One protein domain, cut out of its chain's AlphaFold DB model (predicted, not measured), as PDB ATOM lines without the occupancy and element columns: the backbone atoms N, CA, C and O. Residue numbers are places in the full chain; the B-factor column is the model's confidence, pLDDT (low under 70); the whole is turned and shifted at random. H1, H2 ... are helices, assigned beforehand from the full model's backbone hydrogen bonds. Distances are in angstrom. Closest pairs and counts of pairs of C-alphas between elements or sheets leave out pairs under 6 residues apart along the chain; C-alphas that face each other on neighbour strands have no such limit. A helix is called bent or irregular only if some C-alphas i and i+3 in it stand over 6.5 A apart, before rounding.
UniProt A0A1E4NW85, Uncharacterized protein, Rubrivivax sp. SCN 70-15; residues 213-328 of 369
ATOM      1  N   LEU A 213     130.358 133.057  92.336       95.50
ATOM      2  CA  LEU A 213     131.030 134.141  91.612       95.50
ATOM      3  C   LEU A 213     131.485 135.277  92.534       95.50
ATOM      4  O   LEU A 213     132.355 136.052  92.158       95.50
ATOM      5  N   ASN A 214     130.921 135.365  93.740       95.38
ATOM      6  CA  ASN A 214     131.258 136.393  94.716       95.38
ATOM      7  C   ASN A 214     132.138 135.790  95.816       95.38
ATOM      8  O   ASN A 214     131.678 134.943  96.590       95.38
ATOM      9  N   ALA A 215     133.385 136.257  95.932       94.75
ATOM     10  CA  ALA A 215     134.356 135.743  96.905       94.75
ATOM     11  C   ALA A 215     133.825 135.791  98.349       94.75
ATOM     12  O   ALA A 215     134.017 134.864  99.130       94.75
ATOM     13  N   VAL A 216     133.060 136.829  98.690       96.56
ATOM     14  CA  VAL A 216     132.431 136.974 100.012       96.56
ATOM     15  C   VAL A 216     131.495 135.810 100.331       96.56
ATOM     16  O   VAL A 216     131.558 135.252 101.424       96.56
ATOM     17  N   GLN A 217     130.689 135.380  99.362       96.88
ATOM     18  CA  GLN A 217     129.795 134.229  99.514       96.88
ATOM     19  C   GLN A 217     130.577 132.910  99.541       96.88
ATOM     20  O   GLN A 217     130.226 131.994 100.286       96.88
ATOM     21  N   GLY A 218     131.687 132.844  98.798       95.44
ATOM     22  CA  GLY A 218     132.699 131.791  98.927       95.44
ATOM     23  C   GLY A 218     133.196 131.633 100.360       95.44
ATOM     24  O   GLY A 218     133.214 130.523 100.895       95.44
ATOM     25  N   LEU A 219     133.538 132.747 101.012       95.88
ATOM     26  CA  LEU A 219     134.010 132.750 102.392       95.88
ATOM     27  C   LEU A 219     132.897 132.376 103.381       95.88
ATOM     28  O   LEU A 219     133.154 131.575 104.279       95.88
ATOM     29  N   GLN A 220     131.658 132.853 103.187       96.88
ATOM     30  CA  GLN A 220     130.509 132.401 103.991       96.88
ATOM     31  C   GLN A 220     130.368 130.881 103.933       96.88
ATOM     32  O   GLN A 220     130.286 130.229 104.976       96.88
ATOM     33  N   ALA A 221     130.363 130.304 102.727       95.88
ATOM     34  CA  ALA A 221     130.222 128.866 102.540       95.88
ATOM     35  C   ALA A 221     131.388 128.098 103.180       95.88
ATOM     36  O   ALA A 221     131.151 127.135 103.911       95.88
ATOM     37  N   LEU A 222     132.633 128.547 102.979       94.56
ATOM     38  CA  LEU A 222     133.814 127.910 103.561       94.56
ATOM     39  C   LEU A 222     133.742 127.861 105.088       94.56
ATOM     40  O   LEU A 222     133.957 126.791 105.658       94.56
ATOM     41  N   LEU A 223     133.439 128.992 105.736       95.38
ATOM     42  CA  LEU A 223     133.367 129.090 107.197       95.38
ATOM     43  C   LEU A 223     132.197 128.277 107.749       95.38
ATOM     44  O   LEU A 223     132.376 127.514 108.695       95.38
ATOM     45  N   THR A 224     131.029 128.367 107.113       95.44
ATOM     46  CA  THR A 224     129.838 127.594 107.499       95.44
ATOM     47  C   THR A 224     130.115 126.089 107.453       95.44
ATOM     48  O   THR A 224     129.752 125.356 108.369       95.44
ATOM     49  N   LEU A 225     130.832 125.611 106.432       92.31
ATOM     50  CA  LEU A 225     131.208 124.201 106.321       92.31
ATOM     51  C   LEU A 225     132.242 123.757 107.367       92.31
ATOM     52  O   LEU A 225     132.321 122.558 107.640       92.31
ATOM     53  N   GLN A 226     133.006 124.672 107.980       92.25
ATOM     54  CA  GLN A 226     133.870 124.325 109.119       92.25
ATOM     55  C   GLN A 226     133.045 123.977 110.357       92.25
ATOM     56  O   GLN A 226     133.372 123.011 111.043       92.25
ATOM     57  N   PHE A 227     131.959 124.716 110.608       91.88
ATOM     58  CA  PHE A 227     131.040 124.449 111.719       91.88
ATOM     59  C   PHE A 227     130.352 123.082 111.610       91.88
ATOM     60  O   PHE A 227     130.038 122.471 112.625       91.88
ATOM     61  N   ALA A 228     130.170 122.560 110.393       88.81
ATOM     62  CA  ALA A 228     129.575 121.242 110.163       88.81
ATOM     63  C   ALA A 228     130.479 120.059 110.561       88.81
ATOM     64  O   ALA A 228     130.050 118.907 110.473       88.81
ATOM     65  N   LYS A 229     131.753 120.299 110.902       86.94
ATOM     66  CA  LYS A 229     132.743 119.243 111.149       86.94
ATOM     67  C   LYS A 229     133.050 119.079 112.642       86.94
ATOM     68  O   LYS A 229     133.066 120.068 113.374       86.94
ATOM     69  N   PRO A 230     133.371 117.853 113.098       85.44
ATOM     70  CA  PRO A 230     133.955 117.651 114.419       85.44
ATOM     71  C   PRO A 230     135.201 118.526 114.615       85.44
ATOM     72  O   PRO A 230     135.952 118.759 113.665       85.44
ATOM     73  N   GLY A 231     135.405 119.030 115.834       89.00
ATOM     74  CA  GLY A 231     136.533 119.917 116.140       89.00
ATOM     75  C   GLY A 231     136.455 121.290 115.461       89.00
ATOM     76  O   GLY A 231     137.486 121.931 115.263       89.00
ATOM     77  N   TRP A 232     135.255 121.761 115.088       91.31
ATOM     78  CA  TRP A 232     135.057 123.024 114.364       91.31
ATOM     79  C   TRP A 232     135.816 124.216 114.973       91.31
ATOM     80  O   TRP A 232     136.321 125.053 114.229       91.31
ATOM     81  N   SER A 233     135.970 124.277 116.300       92.06
ATOM     82  CA  SER A 233     136.719 125.337 116.987       92.06
ATOM     83  C   SER A 233     138.193 125.389 116.570       92.06
ATOM     84  O   SER A 233     138.725 126.466 116.305       92.06
ATOM     85  N   GLU A 234     138.861 124.237 116.470       93.25
ATOM     86  CA  GLU A 234     140.256 124.142 116.016       93.25
ATOM     87  C   GLU A 234     140.373 124.473 114.530       93.25
ATOM     88  O   GLU A 234     141.289 125.174 114.104       93.25
ATOM     89  N   ARG A 235     139.388 124.037 113.741       93.12
ATOM     90  CA  ARG A 235     139.312 124.333 112.309       93.12
ATOM     91  C   ARG A 235     139.161 125.828 112.040       93.12
ATOM     92  O   ARG A 235     139.852 126.361 111.177       93.12
ATOM     93  N   LEU A 236     138.304 126.518 112.792       94.50
ATOM     94  CA  LEU A 236     138.149 127.971 112.694       94.50
ATOM     95  C   LEU A 236     139.366 128.717 113.240       94.50
ATOM     96  O   LEU A 236     139.719 129.754 112.690       94.50
ATOM     97  N   ARG A 237     140.057 128.179 114.254       93.81
ATOM     98  CA  ARG A 237     141.349 128.721 114.700       93.81
ATOM     99  C   ARG A 237     142.389 128.655 113.579       93.81
ATOM    100  O   ARG A 237     143.045 129.657 113.322       93.81
ATOM    101  N   ALA A 238     142.454 127.542 112.848       93.50
ATOM    102  CA  ALA A 238     143.335 127.414 111.690       93.50
ATOM    103  C   ALA A 238     143.009 128.441 110.589       93.50
ATOM    104  O   ALA A 238     143.925 128.968 109.968       93.50
ATOM    105  N   VAL A 239     141.729 128.778 110.373       93.56
ATOM    106  CA  VAL A 239     141.337 129.885 109.477       93.56
ATOM    107  C   VAL A 239     141.773 131.240 110.050       93.56
ATOM    108  O   VAL A 239     142.345 132.051 109.322       93.56
ATOM    109  N   ALA A 240     141.566 131.483 111.346       93.19
ATOM    110  CA  ALA A 240     141.976 132.721 112.015       93.19
ATOM    111  C   ALA A 240     143.491 132.967 111.920       93.19
ATOM    112  O   ALA A 240     143.931 134.111 111.813       93.19
ATOM    113  N   ASP A 241     144.295 131.903 111.933       92.75
ATOM    114  CA  ASP A 241     145.752 131.974 111.803       92.75
ATOM    115  C   ASP A 241     146.213 132.339 110.379       92.75
ATOM    116  O   ASP A 241     147.353 132.769 110.197       92.75
ATOM    117  N   LEU A 242     145.327 132.231 109.379       92.75
ATOM    118  CA  LEU A 242     145.562 132.713 108.015       92.75
ATOM    119  C   LEU A 242     145.207 134.192 107.830       92.75
ATOM    120  O   LEU A 242     145.502 134.755 106.775       92.75
ATOM    121  N   LEU A 243     144.573 134.852 108.802       91.19
ATOM    122  CA  LEU A 243     144.251 136.272 108.667       91.19
ATOM    123  C   LEU A 243     145.545 137.102 108.555       91.19
ATOM    124  O   LEU A 243     146.511 136.820 109.268       91.19
ATOM    125  N   PRO A 244     145.609 138.106 107.654       80.62
ATOM    126  CA  PRO A 244     146.798 138.943 107.523       80.62
ATOM    127  C   PRO A 244     147.146 139.602 108.859       80.62
ATOM    128  O   PRO A 244     146.310 140.300 109.438       80.62
ATOM    129  N   ARG A 245     148.381 139.397 109.321       71.50
ATOM    130  CA  ARG A 245     148.939 140.105 110.474       71.50
ATOM    131  C   ARG A 245     149.327 141.498 109.996       71.50
ATOM    132  O   ARG A 245     150.264 141.632 109.219       71.50
ATOM    133  N   VAL A 246     148.559 142.510 110.376       60.62
ATOM    134  CA  VAL A 246     148.947 143.908 110.169       60.62
ATOM    135  C   VAL A 246     149.294 144.479 111.540       60.62
ATOM    136  O   VAL A 246     148.532 144.307 112.488       60.62
ATOM    137  N   GLU A 247     150.468 145.092 111.645       50.62
ATOM    138  CA  GLU A 247     150.900 145.905 112.789       50.62
ATOM    139  C   GLU A 247     150.202 147.279 112.755       50.62
ATOM    140  O   GLU A 247     150.098 147.850 111.668       50.62
ATOM    141  N   PRO A 248     149.834 147.897 113.891       49.88
ATOM    142  CA  PRO A 248     149.221 147.347 115.093       49.88
ATOM    143  C   PRO A 248     147.685 147.459 115.016       49.88
ATOM    144  O   PRO A 248     147.128 148.516 114.731       49.88
ATOM    145  N   GLY A 249     146.997 146.361 115.325       47.62
ATOM    146  CA  GLY A 249     145.541 146.320 115.437       47.62
ATOM    147  C   GLY A 249     145.041 144.885 115.361       47.62
ATOM    148  O   GLY A 249     144.818 144.346 114.280       47.62
ATOM    149  N   HIS A 250     144.824 144.254 116.515       59.12
ATOM    150  CA  HIS A 250     144.209 142.923 116.655       59.12
ATOM    151  C   HIS A 250     142.758 142.845 116.113       59.12
ATOM    152  O   HIS A 250     142.076 141.838 116.308       59.12
ATOM    153  N   GLU A 251     142.301 143.874 115.401       76.38
ATOM    154  CA  GLU A 251     140.930 144.132 114.972       76.38
ATOM    155  C   GLU A 251     140.384 143.006 114.093       76.38
ATOM    156  O   GLU A 251     139.333 142.460 114.394       76.38
ATOM    157  N   ARG A 252     141.130 142.523 113.088       86.12
ATOM    158  CA  ARG A 252     140.607 141.473 112.185       86.12
ATOM    159  C   ARG A 252     140.400 140.122 112.864       86.12
ATOM    160  O   ARG A 252     139.426 139.427 112.580       86.12
ATOM    161  N   ARG A 253     141.325 139.721 113.746       89.81
ATOM    162  CA  ARG A 253     141.190 138.468 114.512       89.81
ATOM    163  C   ARG A 253     140.095 138.612 115.564       89.81
ATOM    164  O   ARG A 253     139.341 137.670 115.784       89.81
ATOM    165  N   GLN A 254     139.990 139.786 116.181       90.88
ATOM    166  CA  GLN A 254     138.910 140.112 117.099       90.88
ATOM    167  C   GLN A 254     137.547 140.063 116.398       90.88
ATOM    168  O   GLN A 254     136.666 139.360 116.879       90.88
ATOM    169  N   ASP A 255     137.381 140.710 115.245       92.94
ATOM    170  CA  ASP A 255     136.139 140.702 114.468       92.94
ATOM    171  C   ASP A 255     135.762 139.295 114.004       92.94
ATOM    172  O   ASP A 255     134.601 138.894 114.119       92.94
ATOM    173  N   PHE A 256     136.746 138.504 113.567       95.31
ATOM    174  CA  PHE A 256     136.537 137.091 113.265       95.31
ATOM    175  C   PHE A 256     136.027 136.324 114.491       95.31
ATOM    176  O   PHE A 256     135.024 135.617 114.408       95.31
ATOM    177  N   ASN A 257     136.664 136.494 115.651       95.25
ATOM    178  CA  ASN A 257     136.239 135.842 116.890       95.25
ATOM    179  C   ASN A 257     134.850 136.317 117.347       95.25
ATOM    180  O   ASN A 257     134.073 135.513 117.855       95.25
ATOM    181  N   LEU A 258     134.505 137.592 117.140       96.50
ATOM    182  CA  LEU A 258     133.173 138.131 117.421       96.50
ATOM    183  C   LEU A 258     132.110 137.535 116.490       96.50
ATOM    184  O   LEU A 258     130.994 137.274 116.938       96.50
ATOM    185  N   PHE A 259     132.445 137.296 115.220       97.56
ATOM    186  CA  PHE A 259     131.593 136.551 114.296       97.56
ATOM    187  C   PHE A 259     131.412 135.101 114.755       97.56
ATOM    188  O   PHE A 259     130.276 134.655 114.917       97.56
ATOM    189  N   VAL A 260     132.501 134.385 115.053       97.12
ATOM    190  CA  VAL A 260     132.435 132.998 115.539       97.12
ATOM    191  C   VAL A 260     131.625 132.907 116.834       97.12
ATOM    192  O   VAL A 260     130.765 132.039 116.956       97.12
ATOM    193  N   GLY A 261     131.830 133.836 117.770       96.88
ATOM    194  CA  GLY A 261     131.086 133.918 119.025       96.88
ATOM    195  C   GLY A 261     129.615 134.316 118.865       96.88
ATOM    196  O   GLY A 261     128.819 134.039 119.756       96.88
ATOM    197  N   ALA A 262     129.226 134.938 117.748       97.12
ATOM    198  CA  ALA A 262     127.819 135.154 117.404       97.12
ATOM    199  C   ALA A 262     127.190 133.921 116.739       97.12
ATOM    200  O   ALA A 262     126.011 133.654 116.955       97.12
ATOM    201  N   PHE A 263     127.964 133.168 115.954       96.94
ATOM    202  CA  PHE A 263     127.482 132.009 115.202       96.94
ATOM    203  C   PHE A 263     127.370 130.744 116.067       96.94
ATOM    204  O   PHE A 263     126.362 130.042 116.022       96.94
ATOM    205  N   ALA A 264     128.388 130.455 116.883       94.44
ATOM    206  CA  ALA A 264     128.475 129.227 117.672       94.44
ATOM    207  C   ALA A 264     127.278 128.984 118.617       94.44
ATOM    208  O   ALA A 264     126.821 127.843 118.674       94.44
ATOM    209  N   PRO A 265     126.706 129.994 119.310       93.75
ATOM    210  CA  PRO A 265     125.520 129.786 120.140       93.75
ATOM    211  C   PRO A 265     124.329 129.216 119.365       93.75
ATOM    212  O   PRO A 265     123.666 128.320 119.867       93.75
ATOM    213  N   ARG A 266     124.107 129.656 118.118       93.06
ATOM    214  CA  ARG A 266     123.014 129.152 117.265       93.06
ATOM    215  C   ARG A 266     123.177 127.668 116.934       93.06
ATOM    216  O   ARG A 266     122.197 126.938 116.841       93.06
ATOM    217  N   LEU A 267     124.422 127.214 116.782       89.56
ATOM    218  CA  LEU A 267     124.738 125.802 116.583       89.56
ATOM    219  C   LEU A 267     124.519 124.986 117.866       89.56
ATOM    220  O   LEU A 267     123.980 123.885 117.805       89.56
ATOM    221  N   LEU A 268     124.938 125.519 119.018       89.00
ATOM    222  CA  LEU A 268     124.793 124.850 120.314       89.00
ATOM    223  C   LEU A 268     123.325 124.726 120.741       89.00
ATOM    224  O   LEU A 268     122.933 123.684 121.256       89.00
ATOM    225  N   GLU A 269     122.513 125.753 120.483       87.94
ATOM    226  CA  GLU A 269     121.069 125.767 120.757       87.94
ATOM    227  C   GLU A 269     120.305 124.703 119.972       87.94
ATOM    228  O   GLU A 269     119.334 124.147 120.480       87.94
ATOM    229  N   ALA A 270     120.751 124.385 118.756       83.38
ATOM    230  CA  ALA A 270     120.149 123.311 117.979       83.38
ATOM    231  C   ALA A 270     120.411 121.924 118.594       83.38
ATOM    232  O   ALA A 270     119.645 120.998 118.347       83.38
ATOM    233  N   GLY A 271     121.474 121.770 119.388       78.75
ATOM    234  CA  GLY A 271     121.879 120.503 119.992       78.75
ATOM    235  C   GLY A 271     122.874 119.689 119.154       78.75
ATOM    236  O   GLY A 271     123.261 120.044 118.036       78.75
ATOM    237  N   THR A 272     123.336 118.577 119.728       76.56
ATOM    238  CA  THR A 272     124.315 117.658 119.123       76.56
ATOM    239  C   THR A 272     123.648 116.406 118.550       76.56
ATOM    240  O   THR A 272     122.568 116.027 118.985       76.56
ATOM    241  N   GLY A 273     124.325 115.702 117.634       75.88
ATOM    242  CA  GLY A 273     123.871 114.391 117.139       75.88
ATOM    243  C   GLY A 273     122.981 114.431 115.893       75.88
ATOM    244  O   GLY A 273     122.406 113.414 115.521       75.88
ATOM    245  N   HIS A 274     122.880 115.582 115.230       81.12
ATOM    246  CA  HIS A 274     122.172 115.703 113.958       81.12
ATOM    247  C   HIS A 274     122.826 114.892 112.839       81.12
ATOM    248  O   HIS A 274     124.055 114.845 112.716       81.12
ATOM    249  N   ASP A 275     121.994 114.348 111.954       86.81
ATOM    250  CA  ASP A 275     122.450 113.878 110.654       86.81
ATOM    251  C   ASP A 275     122.949 115.053 109.784       86.81
ATOM    252  O   ASP A 275     122.704 116.235 110.056       86.81
ATOM    253  N   ALA A 276     123.692 114.743 108.719       86.19
ATOM    254  CA  ALA A 276     124.284 115.776 107.868       86.19
ATOM    255  C   ALA A 276     123.244 116.735 107.233       86.19
ATOM    256  O   ALA A 276     123.506 117.943 107.205       86.19
ATOM    257  N   PRO A 277     122.070 116.272 106.748       88.69
ATOM    258  CA  PRO A 277     121.012 117.157 106.257       88.69
ATOM    259  C   PRO A 277     120.448 118.106 107.318       88.69
ATOM    260  O   PRO A 277     120.252 119.285 107.024       88.69
ATOM    261  N   THR A 278     120.204 117.635 108.543       90.19
ATOM    262  CA  THR A 278     119.676 118.487 109.619       90.19
ATOM    263  C   THR A 278     120.720 119.495 110.070       90.19
ATOM    264  O   THR A 278     120.416 120.684 110.156       90.19
ATOM    265  N   MET A 279     121.976 119.066 110.233       91.00
ATOM    266  CA  MET A 279     123.089 119.968 110.535       91.00
ATOM    267  C   MET A 279     123.219 121.076 109.482       91.00
ATOM    268  O   MET A 279     123.363 122.248 109.817       91.00
ATOM    269  N   ARG A 280     123.093 120.736 108.193       92.44
ATOM    270  CA  ARG A 280     123.081 121.729 107.108       92.44
ATOM    271  C   ARG A 280     121.980 122.776 107.296       92.44
ATOM    272  O   ARG A 280     122.260 123.960 107.137       92.44
ATOM    273  N   ARG A 281     120.759 122.363 107.646       93.75
ATOM    274  CA  ARG A 281     119.627 123.283 107.860       93.75
ATOM    275  C   ARG A 281     119.862 124.204 109.056       93.75
ATOM    276  O   ARG A 281     119.653 125.400 108.918       93.75
ATOM    277  N   VAL A 282     120.370 123.673 110.170       94.31
ATOM    278  CA  VAL A 282     120.742 124.461 111.361       94.31
ATOM    279  C   VAL A 282     121.748 125.554 111.003       94.31
ATOM    280  O   VAL A 282     121.573 126.713 111.370       94.31
ATOM    281  N   LEU A 283     122.787 125.201 110.246       95.06
ATOM    282  CA  LEU A 283     123.818 126.147 109.825       95.06
ATOM    283  C   LEU A 283     123.272 127.232 108.889       95.06
ATOM    284  O   LEU A 283     123.628 128.397 109.025       95.06
ATOM    285  N   GLU A 284     122.402 126.860 107.952       96.56
ATOM    286  CA  GLU A 284     121.697 127.809 107.085       96.56
ATOM    287  C   GLU A 284     120.762 128.733 107.887       96.56
ATOM    288  O   GLU A 284     120.672 129.925 107.596       96.56
ATOM    289  N   ASP A 285     120.094 128.203 108.914       95.88
ATOM    290  CA  ASP A 285     119.169 128.959 109.762       95.88
ATOM    291  C   ASP A 285     119.897 129.892 110.738       95.88
ATOM    292  O   ASP A 285     119.374 130.956 111.062       95.88
ATOM    293  N   ALA A 286     121.137 129.586 111.131       96.81
ATOM    294  CA  ALA A 286     121.976 130.495 111.913       96.81
ATOM    295  C   ALA A 286     122.260 131.817 111.170       96.81
ATOM    296  O   ALA A 286     122.332 132.878 111.789       96.81
ATOM    297  N   TRP A 287     122.327 131.789 109.833       97.62
ATOM    298  CA  TRP A 287     122.413 132.999 109.004       97.62
ATOM    299  C   TRP A 287     121.112 133.814 108.974       97.62
ATOM    300  O   TRP A 287     121.074 134.884 108.355       97.62
ATOM    301  N   CYS A 288     120.046 133.353 109.638       95.38
ATOM    302  CA  CYS A 288     118.852 134.151 109.885       95.38
ATOM    303  C   CYS A 288     119.024 135.204 110.972       95.38
ATOM    304  O   CYS A 288     118.299 136.196 110.973       95.38
ATOM    305  N   ASP A 289     119.998 135.014 111.853       96.69
ATOM    306  CA  ASP A 289     120.200 135.867 113.008       96.69
ATOM    307  C   ASP A 289     120.831 137.220 112.623       96.69
ATOM    308  O   ASP A 289     121.855 137.302 111.934       96.69
ATOM    309  N   GLU A 290     120.224 138.315 113.077       96.06
ATOM    310  CA  GLU A 290     120.688 139.666 112.753       96.06
ATOM    311  C   GLU A 290     122.075 139.960 113.351       96.06
ATOM    312  O   GLU A 290     122.914 140.602 112.716       96.06
ATOM    313  N   ARG A 291     122.366 139.459 114.559       97.75
ATOM    314  CA  ARG A 291     123.669 139.635 115.209       97.75
ATOM    315  C   ARG A 291     124.756 138.880 114.451       97.75
ATOM    316  O   ARG A 291     125.834 139.450 114.275       97.75
ATOM    317  N   VAL A 292     124.483 137.664 113.973       98.12
ATOM    318  CA  VAL A 292     125.403 136.915 113.097       98.12
ATOM    319  C   VAL A 292     125.735 137.738 111.855       98.12
ATOM    320  O   VAL A 292     126.911 137.974 111.571       98.12
ATOM    321  N   ASN A 293     124.716 138.256 111.165       98.00
ATOM    322  CA  ASN A 293     124.909 139.045 109.949       98.00
ATOM    323  C   ASN A 293     125.657 140.362 110.204       98.00
ATOM    324  O   ASN A 293     126.545 140.710 109.430       98.00
ATOM    325  N   ARG A 294     125.376 141.077 111.302       98.19
ATOM    326  CA  ARG A 294     126.118 142.301 111.658       98.19
ATOM    327  C   ARG A 294     127.597 142.026 111.931       98.19
ATOM    328  O   ARG A 294     128.451 142.766 111.449       98.19
ATOM    329  N   ARG A 295     127.920 140.963 112.681       98.06
ATOM    330  CA  ARG A 295     129.321 140.596 112.971       98.06
ATOM    331  C   ARG A 295     130.055 140.098 111.733       98.06
ATOM    332  O   ARG A 295     131.211 140.453 111.541       98.06
ATOM    333  N   TRP A 296     129.368 139.348 110.878       98.06
ATOM    334  CA  TRP A 296     129.871 138.963 109.566       98.06
ATOM    335  C   TRP A 296     130.248 140.181 108.715       98.06
ATOM    336  O   TRP A 296     131.368 140.256 108.213       98.06
ATOM    337  N   GLN A 297     129.343 141.156 108.588       97.69
ATOM    338  CA  GLN A 297     129.585 142.355 107.785       97.69
ATOM    339  C   GLN A 297     130.765 143.168 108.322       97.69
ATOM    340  O   GLN A 297     131.622 143.555 107.536       97.69
ATOM    341  N   ALA A 298     130.854 143.368 109.642       95.94
ATOM    342  CA  ALA A 298     131.989 144.056 110.262       95.94
ATOM    343  C   ALA A 298     133.324 143.358 109.945       95.94
ATOM    344  O   ALA A 298     134.246 143.994 109.437       95.94
ATOM    345  N   PHE A 299     133.389 142.038 110.141       96.06
ATOM    346  CA  PHE A 299     134.576 141.238 109.837       96.06
ATOM    347  C   PHE A 299     134.999 141.340 108.364       96.06
ATOM    348  O   PHE A 299     136.170 141.566 108.060       96.06
ATOM    349  N   VAL A 300     134.053 141.192 107.436       96.12
ATOM    350  CA  VAL A 300     134.348 141.237 105.999       96.12
ATOM    351  C   VAL A 300     134.745 142.635 105.540       96.12
ATOM    352  O   VAL A 300     135.651 142.762 104.720       96.12
ATOM    353  N   LEU A 301     134.119 143.683 106.081       94.38
ATOM    354  CA  LEU A 301     134.501 145.068 105.802       94.38
ATOM    355  C   LEU A 301     135.933 145.357 106.269       94.38
ATOM    356  O   LEU A 301     136.702 145.939 105.510       94.38
ATOM    357  N   ALA A 302     136.319 144.888 107.460       91.69
ATOM    358  CA  ALA A 302     137.683 145.034 107.979       91.69
ATOM    359  C   ALA A 302     138.731 144.256 107.158       91.69
ATOM    360  O   ALA A 302     139.915 144.619 107.113       91.69
ATOM    361  N   LEU A 303     138.316 143.162 106.511       92.25
ATOM    362  CA  LEU A 303     139.171 142.362 105.639       92.25
ATOM    363  C   LEU A 303     139.313 142.976 104.233       92.25
ATOM    364  O   LEU A 303     140.402 142.927 103.659       92.25
ATOM    365  N   GLY A 304     138.237 143.564 103.703       93.31
ATOM    366  CA  GLY A 304     138.160 144.099 102.343       93.31
ATOM    367  C   GLY A 304     138.107 143.012 101.261       93.31
ATOM    368  O   GLY A 304     138.406 141.843 101.507       93.31
ATOM    369  N   GLU A 305     137.746 143.402 100.037       93.06
ATOM    370  CA  GLU A 305     137.548 142.484  98.903       93.06
ATOM    371  C   GLU A 305     138.793 141.640  98.595       93.06
ATOM    372  O   GLU A 305     138.754 140.414  98.692       93.06
ATOM    373  N   ALA A 306     139.937 142.292  98.372       92.00
ATOM    374  CA  ALA A 306     141.203 141.604  98.127       92.00
ATOM    375  C   ALA A 306     141.652 140.730  99.315       92.00
ATOM    376  O   ALA A 306     142.355 139.733  99.142       92.00
ATOM    377  N   GLY A 307     141.277 141.096 100.545       92.81
ATOM    378  CA  GLY A 307     141.583 140.296 101.729       92.81
ATOM    379  C   GLY A 307     140.768 139.005 101.785       92.81
ATOM    380  O   GLY A 307     141.306 137.967 102.178       92.81
ATOM    381  N   VAL A 308     139.497 139.059 101.370       94.38
ATOM    382  CA  VAL A 308     138.601 137.896 101.272       94.38
ATOM    383  C   VAL A 308     139.129 136.902 100.243       94.38
ATOM    384  O   VAL A 308     139.248 135.718 100.556       94.38
ATOM    385  N   GLU A 309     139.499 137.373  99.051       92.31
ATOM    386  CA  GLU A 309     140.067 136.531  97.987       92.31
ATOM    387  C   GLU A 309     141.350 135.835  98.450       92.31
ATOM    388  O   GLU A 309     141.425 134.606  98.455       92.31
ATOM    389  N   LYS A 310     142.309 136.600  98.989       92.44
ATOM    390  CA  LYS A 310     143.561 136.047  99.528       92.44
ATOM    391  C   LYS A 310     143.332 135.057 100.665       92.44
ATOM    392  O   LYS A 310     144.144 134.158 100.881       92.44
ATOM    393  N   LEU A 311     142.303 135.256 101.492       93.19
ATOM    394  CA  LEU A 311     141.969 134.309 102.557       93.19
ATOM    395  C   LEU A 311     141.424 132.998 101.978       93.19
ATOM    396  O   LEU A 311     141.810 131.934 102.455       93.19
ATOM    397  N   LEU A 312     140.576 133.063 100.949       92.38
ATOM    398  CA  LEU A 312     140.080 131.879 100.249       92.38
ATOM    399  C   LEU A 312     141.200 131.100  99.557       92.38
ATOM    400  O   LEU A 312     141.240 129.879  99.692       92.38
ATOM    401  N   GLU A 313     142.119 131.789  98.881       90.94
ATOM    402  CA  GLU A 313     143.308 131.191  98.256       90.94
ATOM    403  C   GLU A 313     144.140 130.420  99.283       90.94
ATOM    404  O   GLU A 313     144.308 129.205  99.170       90.94
ATOM    405  N   ARG A 314     144.544 131.088 100.371       92.06
ATOM    406  CA  ARG A 314     145.330 130.462 101.445       92.06
ATOM    407  C   ARG A 314     144.585 129.314 102.126       92.06
ATOM    408  O   ARG A 314     145.193 128.312 102.499       92.06
ATOM    409  N   ALA A 315     143.269 129.432 102.304       91.31
ATOM    410  CA  ALA A 315     142.461 128.362 102.881       91.31
ATOM    411  C   ALA A 315     142.359 127.143 101.947       91.31
ATOM    412  O   ALA A 315     142.359 126.008 102.431       91.31
ATOM    413  N   ALA A 316     142.295 127.361 100.631       88.88
ATOM    414  CA  ALA A 316     142.312 126.297  99.633       88.88
ATOM    415  C   ALA A 316     143.677 125.592  99.585       88.88
ATOM    416  O   ALA A 316     143.719 124.364  99.645       88.88
ATOM    417  N   GLU A 317     144.780 126.347  99.578       89.31
ATOM    418  CA  GLU A 317     146.154 125.816  99.630       89.31
ATOM    419  C   GLU A 317     146.409 124.968 100.883       89.31
ATOM    420  O   GLU A 317     147.066 123.932 100.825       89.31
ATOM    421  N   ARG A 318     145.846 125.376 102.027       88.50
ATOM    422  CA  ARG A 318     145.934 124.639 103.298       88.50
ATOM    423  C   ARG A 318     144.942 123.480 103.414       88.50
ATOM    424  O   ARG A 318     144.888 122.845 104.465       88.50
ATOM    425  N   GLY A 319     144.128 123.221 102.389       86.31
ATOM    426  CA  GLY A 319     143.135 122.145 102.410       86.31
ATOM    427  C   GLY A 319     142.057 122.324 103.484       86.31
ATOM    428  O   GLY A 319     141.486 121.347 103.964       86.31
ATOM    429  N   LEU A 320     141.769 123.564 103.898       84.19
ATOM    430  CA  LEU A 320     140.773 123.824 104.942       84.19
ATOM    431  C   LEU A 320     139.341 123.632 104.436       84.19
ATOM    432  O   LEU A 320     138.439 123.416 105.243       84.19
ATOM    433  N   ALA A 321     139.112 123.646 103.124       74.19
ATOM    434  CA  ALA A 321     137.812 123.329 102.558       74.19
ATOM    435  C   ALA A 321     137.470 121.841 102.756       74.19
ATOM    436  O   ALA A 321     138.191 120.949 102.327       74.19
ATOM    437  N   ALA A 322     136.321 121.562 103.380       62.06
ATOM    438  CA  ALA A 322     135.817 120.199 103.583       62.06
ATOM    439  C   ALA A 322     135.425 119.474 102.278       62.06
ATOM    440  O   ALA A 322     135.094 118.289 102.290       62.06
ATOM    441  N   THR A 323     135.398 120.198 101.164       68.06
ATOM    442  CA  THR A 323     135.061 119.732  99.820       68.06
ATOM    443  C   THR A 323     136.128 120.268  98.876       68.06
ATOM    444  O   THR A 323     136.721 121.307  99.159       68.06
ATOM    445  N   ARG A 324     136.389 119.576  97.760       70.62
ATOM    446  CA  ARG A 324     137.332 120.047  96.739       70.62
ATOM    447  C   ARG A 324     136.900 121.427  96.230       70.62
ATOM    448  O   ARG A 324     135.989 121.522  95.410       70.62
ATOM    449  N   THR A 325     137.561 122.475  96.710       71.88
ATOM    450  CA  THR A 325     137.385 123.843  96.218       71.88
ATOM    451  C   THR A 325     138.213 124.020  94.958       71.88
ATOM    452  O   THR A 325     139.398 123.697  94.934       71.88
ATOM    453  N   LEU A 326     137.578 124.523  93.904       76.75
ATOM    454  CA  LEU A 326     138.249 124.938  92.680       76.75
ATOM    455  C   LEU A 326     138.138 126.456  92.598       76.75
ATOM    456  O   LEU A 326     137.034 126.990  92.497       76.75
ATOM    457  N   LEU A 327     139.278 127.137  92.677       77.75
ATOM    458  CA  LEU A 327     139.349 128.572  92.444       77.75
ATOM    459  C   LEU A 327     139.495 128.783  90.940       77.75
ATOM    460  O   LEU A 327     140.444 128.304  90.320       77.75
ATOM    461  N   HIS A 328     138.504 129.440  90.347       80.75
ATOM    462  CA  HIS A 328     138.504 129.787  88.934       80.75
ATOM    463  C   HIS A 328     138.953 131.238  88.783       80.75
ATOM    464  O   HIS A 328     138.472 132.105  89.508       80.75
TER     465      HIS A 328
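Overview. This is residues 213 to 328 of the 369 residues of an uncharacterized protein of Rubrivivax sp. SCN 70-15 (UniProt A0A1E4NW85). Two pairs of antiparallel helices, the hairpin of H1 and H2 and the side-by-side pair of H3 and H5, lie over each other with few close contacts between the pairs; H1 is the helix nearest the middle. H4 packs across one end of H3, and at the opposite end of the domain H6 turns away from H5 and packs on the first part of H1. The printed part has 116 residues with six named helices, H1 to H6 in that order, and no named strand; the class is all helix. It is compact, with a radius of gyration of the C-alphas of 13.8 A and spans of 41 by 30 by 26 A.

Along the chain. H1, residues 215 to 227, begins with C-alpha 215 at (134.356, 135.743, 96.905) and is 18.9 A long. H2 holds residues 232 to 240. H3, residues 251 to 270, is the longest at 29.6 A, with C-alpha 251 at (140.930, 144.132, 114.972); it is neither bent nor irregular, but only just: C-alphas 262 and 265 are 6.4 A apart. H4 holds residues 276 to 286. H5, residues 290 to 303, measures 20.0 A. H6, residues 305 to 317, measures 18.8 A and ends with C-alpha 317 at (146.154, 125.816, 99.630).

Arrangement. H1 and H2 form a helical hairpin at a shallow tilt of 34 degrees, only just short of steep. H1 touches H2 with residues 223 to 227 alone, and the closest C-alphas, of Gln 226 and Trp 232, are 5.5 A apart. H2 and H3 are close but not clearly touching, the closest C-alphas being those of Ala 240 and Arg 253 at 6.3 A. H1 and H3 are near each other. H3 touches H4 with residues 263 to 270 alone, at a steep tilt of 57 degrees; the closest C-alphas, of Arg 266 and Ala 286, are 5.6 A apart. H3 and H5 touch and run opposite ways at a shallow tilt of 27 degrees, with the C-alphas of Phe 259 and Arg 295 closest at 4.8 A. H5 and H6 are about perpendicular at 89 degrees. H6 touches H1, whose residues 215 to 219 alone take part; the closest C-alphas, of Ala 215 and Glu 309, are 5.9 A apart. H4 and H6 are apart. The helix packing is part aligned, part crossed. Every O i to N i+4 pair is within hydrogen-bond range in H1, H2, H4, H5 and H6, and 12 of 16 are in H3.

Size, cuts and confidence. The two C-alphas farthest apart, of Pro 248 and Asp 275, are 43.1 A apart. The printed part has no cut and no long link. Residues 246 to 250 and 322 to 323 have pLDDT under 70.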